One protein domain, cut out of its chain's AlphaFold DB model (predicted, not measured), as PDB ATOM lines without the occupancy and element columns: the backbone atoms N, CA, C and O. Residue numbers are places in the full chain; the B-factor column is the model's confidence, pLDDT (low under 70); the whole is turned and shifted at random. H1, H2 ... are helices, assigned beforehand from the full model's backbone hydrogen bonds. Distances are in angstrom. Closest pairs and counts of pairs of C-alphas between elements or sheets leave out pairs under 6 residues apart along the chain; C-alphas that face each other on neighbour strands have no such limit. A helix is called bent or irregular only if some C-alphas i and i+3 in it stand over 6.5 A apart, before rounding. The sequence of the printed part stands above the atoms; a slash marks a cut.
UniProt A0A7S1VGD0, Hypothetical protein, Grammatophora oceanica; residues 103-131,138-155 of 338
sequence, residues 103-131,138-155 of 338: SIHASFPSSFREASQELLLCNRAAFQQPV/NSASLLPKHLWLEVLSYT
ATOM      1  N   SER A 103     268.508 301.253 220.397       93.31
ATOM      2  CA  SER A 103     269.848 300.826 220.835       93.31
ATOM      3  C   SER A 103     270.327 299.503 220.213       93.31
ATOM      4  O   SER A 103     271.516 299.345 219.944       93.31
ATOM      5  N   ILE A 104     269.408 298.574 219.941       93.00
ATOM      6  CA  ILE A 104     269.692 297.254 219.359       93.00
ATOM      7  C   ILE A 104     269.262 297.156 217.895       93.00
ATOM      8  O   ILE A 104     269.355 296.089 217.302       93.00
ATOM      9  N   HIS A 105     268.822 298.255 217.279       93.00
ATOM     10  CA  HIS A 105     268.306 298.276 215.910       93.00
ATOM     11  C   HIS A 105     269.279 297.651 214.894       93.00
ATOM     12  O   HIS A 105     268.848 296.938 213.995       93.00
ATOM     13  N   ALA A 106     270.592 297.820 215.079       93.56
ATOM     14  CA  ALA A 106     271.604 297.222 214.208       93.56
ATOM     15  C   ALA A 106     271.574 295.682 214.180       93.56
ATOM     16  O   ALA A 106     271.974 295.103 213.170       93.56
ATOM     17  N   SER A 107     271.092 295.025 215.244       90.06
ATOM     18  CA  SER A 107     271.003 293.563 215.324       90.06
ATOM     19  C   SER A 107     269.795 292.989 214.586       90.06
ATOM     20  O   SER A 107     269.697 291.768 214.477       90.06
ATOM     21  N   PHE A 108     268.857 293.819 214.118       92.38
ATOM     22  CA  PHE A 108     267.644 293.393 213.414       92.38
ATOM     23  C   PHE A 108     267.905 293.189 211.909       92.38
ATOM     24  O   PHE A 108     268.877 293.741 211.387       92.38
ATOM     25  N   PRO A 109     267.072 292.387 211.208       92.62
ATOM     26  CA  PRO A 109     267.187 292.191 209.760       92.62
ATOM     27  C   PRO A 109     267.147 293.520 208.995       92.62
ATOM     28  O   PRO A 109     266.487 294.459 209.439       92.62
ATOM     29  N   SER A 110     267.832 293.600 207.849       92.50
ATOM     30  CA  SER A 110     267.880 294.813 207.013       92.50
ATOM     31  C   SER A 110     266.486 295.315 206.645       92.50
ATOM     32  O   SER A 110     266.193 296.474 206.911       92.50
ATOM     33  N   SER A 111     265.597 294.413 206.218       92.88
ATOM     34  CA  SER A 111     264.186 294.699 205.925       92.88
ATOM     35  C   SER A 111     263.476 295.416 207.076       92.88
ATOM     36  O   SER A 111     262.815 296.433 206.883       92.88
ATOM     37  N   PHE A 112     263.654 294.930 208.308       94.88
ATOM     38  CA  PHE A 112     263.086 295.571 209.490       94.88
ATOM     39  C   PHE A 112     263.713 296.941 209.740       94.88
ATOM     40  O   PHE A 112     263.014 297.890 210.104       94.88
ATOM     41  N   ARG A 113     265.035 297.054 209.581       95.31
ATOM     42  CA  ARG A 113     265.765 298.301 209.826       95.31
ATOM     43  C   ARG A 113     265.346 299.398 208.855       95.31
ATOM     44  O   ARG A 113     264.957 300.473 209.303       95.31
ATOM     45  N   GLU A 114     265.348 299.092 207.567       94.25
ATOM     46  CA  GLU A 114     264.950 299.993 206.485       94.25
ATOM     47  C   GLU A 114     263.491 300.413 206.643       94.25
ATOM     48  O   GLU A 114     263.218 301.601 206.789       94.25
ATOM     49  N   ALA A 115     262.562 299.461 206.780       93.12
ATOM     50  CA  ALA A 115     261.143 299.780 206.921       93.12
ATOM     51  C   ALA A 115     260.835 300.588 208.194       93.12
ATOM     52  O   ALA A 115     260.049 301.538 208.171       93.12
ATOM     53  N   SER A 116     261.462 300.259 209.329       93.88
ATOM     54  CA  SER A 116     261.275 301.045 210.556       93.88
ATOM     55  C   SER A 116     261.896 302.440 210.448       93.88
ATOM     56  O   SER A 116     261.306 303.407 210.938       93.88
ATOM     57  N   GLN A 117     263.038 302.584 209.771       92.19
ATOM     58  CA  GLN A 117     263.629 303.884 209.467       92.19
ATOM     59  C   GLN A 117     262.717 304.700 208.548       92.19
ATOM     60  O   GLN A 117     262.418 305.850 208.872       92.19
ATOM     61  N   GLU A 118     262.212 304.114 207.466       89.69
ATOM     62  CA  GLU A 118     261.267 304.750 206.550       89.69
ATOM     63  C   GLU A 118     260.001 305.205 207.270       89.69
ATOM     64  O   GLU A 118     259.621 306.367 207.141       89.69
ATOM     65  N   LEU A 119     259.387 304.360 208.101       90.44
ATOM     66  CA  LEU A 119     258.214 304.731 208.901       90.44
ATOM     67  C   LEU A 119     258.500 305.924 209.822       90.44
ATOM     68  O   LEU A 119     257.701 306.863 209.915       90.44
ATOM     69  N   LEU A 120     259.656 305.920 210.493       90.25
ATOM     70  CA  LEU A 120     260.050 306.993 211.407       90.25
ATOM     71  C   LEU A 120     260.413 308.294 210.677       90.25
ATOM     72  O   LEU A 120     260.188 309.377 211.232       90.25
ATOM     73  N   LEU A 121     260.952 308.212 209.458       87.31
ATOM     74  CA  LEU A 121     261.238 309.361 208.597       87.31
ATOM     75  C   LEU A 121     259.952 309.924 207.977       87.31
ATOM     76  O   LEU A 121     259.729 311.138 208.013       87.31
ATOM     77  N   CYS A 122     259.057 309.055 207.507       81.12
ATOM     78  CA  CYS A 122     257.780 309.414 206.891       81.12
ATOM     79  C   CYS A 122     256.800 310.060 207.871       81.12
ATOM     80  O   CYS A 122     255.952 310.840 207.449       81.12
ATOM     81  N   ASN A 123     256.954 309.830 209.178       78.50
ATOM     82  CA  ASN A 123     256.220 310.563 210.213       78.50
ATOM     83  C   ASN A 123     256.400 312.091 210.085       78.50
ATOM     84  O   ASN A 123     255.484 312.863 210.359       78.50
ATOM     85  N   ARG A 124     257.577 312.541 209.632       72.00
ATOM     86  CA  ARG A 124     257.891 313.968 209.452       72.00
ATOM     87  C   ARG A 124     257.719 314.464 208.020       72.00
ATOM     88  O   ARG A 124     257.824 315.669 207.797       72.00
ATOM     89  N   ALA A 125     257.490 313.569 207.063       74.75
ATOM     90  CA  ALA A 125     257.297 313.956 205.676       74.75
ATOM     91  C   ALA A 125     255.962 314.698 205.527       74.75
ATOM     92  O   ALA A 125     254.924 314.254 206.028       74.75
ATOM     93  N   ALA A 126     255.984 315.832 204.819       62.34
ATOM     94  CA  ALA A 126     254.757 316.477 204.373       62.34
ATOM     95  C   ALA A 126     253.923 315.455 203.578       62.34
ATOM     96  O   ALA A 126     254.485 314.593 202.916       62.34
ATOM     97  N   PHE A 127     252.600 315.556 203.690       57.06
ATOM     98  CA  PHE A 127     251.519 314.614 203.340       57.06
ATOM     99  C   PHE A 127     251.573 313.847 201.988       57.06
ATOM    100  O   PHE A 127     250.648 313.105 201.679       57.06
ATOM    101  N   GLN A 128     252.602 314.006 201.158       56.34
ATOM    102  CA  GLN A 128     252.763 313.359 199.859       56.34
ATOM    103  C   GLN A 128     253.781 312.212 199.939       56.34
ATOM    104  O   GLN A 128     254.971 312.410 199.714       56.34
ATOM    105  N   GLN A 129     253.304 311.003 200.241       57.16
ATOM    106  CA  GLN A 129     254.005 309.774 199.857       57.16
ATOM    107  C   GLN A 129     253.608 309.384 198.418       57.16
ATOM    108  O   GLN A 129     252.477 309.672 198.005       57.16
ATOM    109  N   PRO A 130     254.498 308.746 197.641       56.88
ATOM    110  CA  PRO A 130     254.241 308.387 196.251       56.88
ATOM    111  C   PRO A 130     253.380 307.117 196.149       56.88
ATOM    112  O   PRO A 130     253.893 306.042 195.880       56.88
ATOM    113  N   VAL A 131     252.059 307.214 196.348       53.69
ATOM    114  CA  VAL A 131     251.108 306.150 195.962       53.69
ATOM    115  C   VAL A 131     249.792 306.771 195.467       53.69
ATOM    116  O   VAL A 131     249.375 307.821 195.949       53.69
ATOM    117  N   ASN A 138     249.102 310.325 204.213       75.25
ATOM    118  CA  ASN A 138     250.269 309.714 204.851       75.25
ATOM    119  C   ASN A 138     249.853 309.137 206.216       75.25
ATOM    120  O   ASN A 138     249.824 309.843 207.228       75.25
ATOM    121  N   SER A 139     249.536 307.844 206.244       78.06
ATOM    122  CA  SER A 139     249.092 307.148 207.455       78.06
ATOM    123  C   SER A 139     250.176 307.119 208.542       78.06
ATOM    124  O   SER A 139     249.854 307.162 209.728       78.06
ATOM    125  N   ALA A 140     251.462 307.143 208.162       80.56
ATOM    126  CA  ALA A 140     252.578 307.204 209.107       80.56
ATOM    127  C   ALA A 140     252.626 308.534 209.878       80.56
ATOM    128  O   ALA A 140     253.030 308.554 211.044       80.56
ATOM    129  N   SER A 141     252.155 309.629 209.268       83.25
ATOM    130  CA  SER A 141     252.076 310.956 209.900       83.25
ATOM    131  C   SER A 141     250.935 311.106 210.917       83.25
ATOM    132  O   SER A 141     250.957 312.031 211.727       83.25
ATOM    133  N   LEU A 142     249.946 310.201 210.919       85.81
ATOM    134  CA  LEU A 142     248.799 310.269 211.840       85.81
ATOM    135  C   LEU A 142     249.173 309.897 213.282       85.81
ATOM    136  O   LEU A 142     248.493 310.300 214.227       85.81
ATOM    137  N   LEU A 143     250.249 309.129 213.459       88.88
ATOM    138  CA  LEU A 143     250.700 308.616 214.747       88.88
ATOM    139  C   LEU A 143     251.967 309.358 215.214       88.88
ATOM    140  O   LEU A 143     252.991 309.344 214.525       88.88
ATOM    141  N   PRO A 144     251.954 309.973 216.412       91.38
ATOM    142  CA  PRO A 144     253.153 310.520 217.035       91.38
ATOM    143  C   PRO A 144     254.317 309.521 217.088       91.38
ATOM    144  O   PRO A 144     254.127 308.338 217.361       91.38
ATOM    145  N   LYS A 145     255.552 310.016 216.916       90.12
ATOM    146  CA  LYS A 145     256.775 309.188 216.869       90.12
ATOM    147  C   LYS A 145     256.908 308.190 218.029       90.12
ATOM    148  O   LYS A 145     257.354 307.073 217.814       90.12
ATOM    149  N   HIS A 146     256.541 308.582 219.248       93.25
ATOM    150  CA  HIS A 146     256.667 307.708 220.419       93.25
ATOM    151  C   HIS A 146     255.725 306.497 220.361       93.25
ATOM    152  O   HIS A 146     256.120 305.425 220.800       93.25
ATOM    153  N   LEU A 147     254.534 306.640 219.762       94.31
ATOM    154  CA  LEU A 147     253.617 305.516 219.564       94.31
ATOM    155  C   LEU A 147     254.149 304.549 218.509       94.31
ATOM    156  O   LEU A 147     254.020 303.347 218.680       94.31
ATOM    157  N   TRP A 148     254.816 305.044 217.460       92.69
ATOM    158  CA  TRP A 148     255.510 304.165 216.514       92.69
ATOM    159  C   TRP A 148     256.624 303.362 217.179       92.69
ATOM    160  O   TRP A 148     256.730 302.169 216.928       92.69
ATOM    161  N   LEU A 149     257.424 303.989 218.046       93.50
ATOM    162  CA  LEU A 149     258.454 303.271 218.802       93.50
ATOM    163  C   LEU A 149     257.839 302.185 219.693       93.50
ATOM    164  O   LEU A 149     258.362 301.078 219.746       93.50
ATOM    165  N   GLU A 150     256.716 302.484 220.349       93.88
ATOM    166  CA  GLU A 150     255.986 301.511 221.162       93.88
ATOM    167  C   GLU A 150     255.422 300.366 220.311       93.88
ATOM    168  O   GLU A 150     255.643 299.205 220.640       93.88
ATOM    169  N   VAL A 151     254.780 300.658 219.177       93.75
ATOM    170  CA  VAL A 151     254.284 299.635 218.242       93.75
ATOM    171  C   VAL A 151     255.429 298.741 217.763       93.75
ATOM    172  O   VAL A 151     255.331 297.524 217.896       93.75
ATOM    173  N   LEU A 152     256.531 299.328 217.284       93.69
ATOM    174  CA  LEU A 152     257.715 298.597 216.814       93.69
ATOM    175  C   LEU A 152     258.366 297.755 217.919       93.69
ATOM    176  O   LEU A 152     258.952 296.717 217.637       93.69
ATOM    177  N   SER A 153     258.242 298.155 219.183       92.00
ATOM    178  CA  SER A 153     258.733 297.359 220.311       92.00
ATOM    179  C   SER A 153     257.989 296.014 220.431       92.00
ATOM    180  O   SER A 153     258.584 294.992 220.787       92.00
ATOM    181  N   TYR A 154     256.703 295.981 220.062       89.69
ATOM    182  CA  TYR A 154     255.877 294.773 220.085       89.69
ATOM    183  C   TYR A 154     255.965 293.939 218.804       89.69
ATOM    184  O   TYR A 154     255.566 292.767 218.824       89.69
ATOM    185  N   THR A 155     256.482 294.493 217.704       91.25
ATOM    186  CA  THR A 155     256.573 293.765 216.436       91.25
ATOM    187  C   THR A 155     257.647 292.673 216.474       91.25
ATOM    188  O   THR A 155     258.538 292.619 217.328       91.25
TER     189      THR A 155
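This is residues 103 to 131 and 138 to 155 of the 338 residues of the protein "Hypothetical protein" of Grammatophora oceanica (UniProt A0A7S1VGD0). Two helices, H2 and H4, run opposite ways at a shallow tilt like the two arms of a U, with the short helix H3 at the end of the U where H2 ends and H4 begins. The short helix H1 sits at the other end, near the first part of H2, and residues 123 to 131 trail from the end of H2 on the H3 side up to a cut in the chain. The printed part has 47 residues with four named helices, in the order H1, H2, H3, H4, and no named strand; the class is all helix. It is only just compact, close to loose, with a radius of gyration of the C-alphas of 11.2 A, and the C-alphas span 31 by 20 by 15 A, an elongated outline.

The printed part begins with H1, residues 103 to 107, 9.2 A from first to last C-alpha, with C-alpha 103 at (269.848, 300.826, 220.835). H1 is irregular: C-alphas 103 and 106 are 7.7 A apart. H2, residues 110 to 122, is the longest helix by residues and measures 17.8 A, ending at C-alpha 122 at (257.780, 309.414, 206.891). H3 is residues 139 to 142, 5.4 A long. H4, residues 145 to 154, measures 14.8 A and ends at C-alpha 154 at (255.877, 294.773, 220.085).

H1 is close to H2 but not clearly touching it; the closest C-alphas are those of His 105 and Arg 113, 6.6 A apart. H2 touches H3 with residues 119 to 122 alone, and the closest C-alphas, those of Cys 122 and Ala 140, are 6.1 A apart. H2 and H4 only just touch, with 3 pairs of C-alphas within 8 A, and H2 does so with residues 116 to 120 alone. Their closest C-alphas are those of Leu 120 and Lys 145, 6.7 A apart. The lines of H2 and H4 stand at a shallow tilt of 24 degrees, and the two run opposite ways. H1 is apart from H3 and from H4, and H3 is apart from H4. In H2 and H4 every O i to N i+4 pair is within hydrogen-bond range; in H1 it is 0 of 1, beside 1 of 2 O i to N i+3 pairs, and H3 is too short for an O i to N i+4 pair.

The two C-alphas farthest apart are those of Ser 103 and Val 131, 31.6 A. Residues 132 to 137 are not printed, and C-alphas 131 and 138 are 9.6 A apart across this cut, which lies in the link from H2 to H3. The links H1 to H2 and H3 to H4 are tight, with 2 residues each. Residues 106 to 111, of which 106 and 107 belong to H1 and 110 and 111 to H2, stand free. The mean pLDDT of the printed part is 85.2, and residues 126 to 131 are under 70.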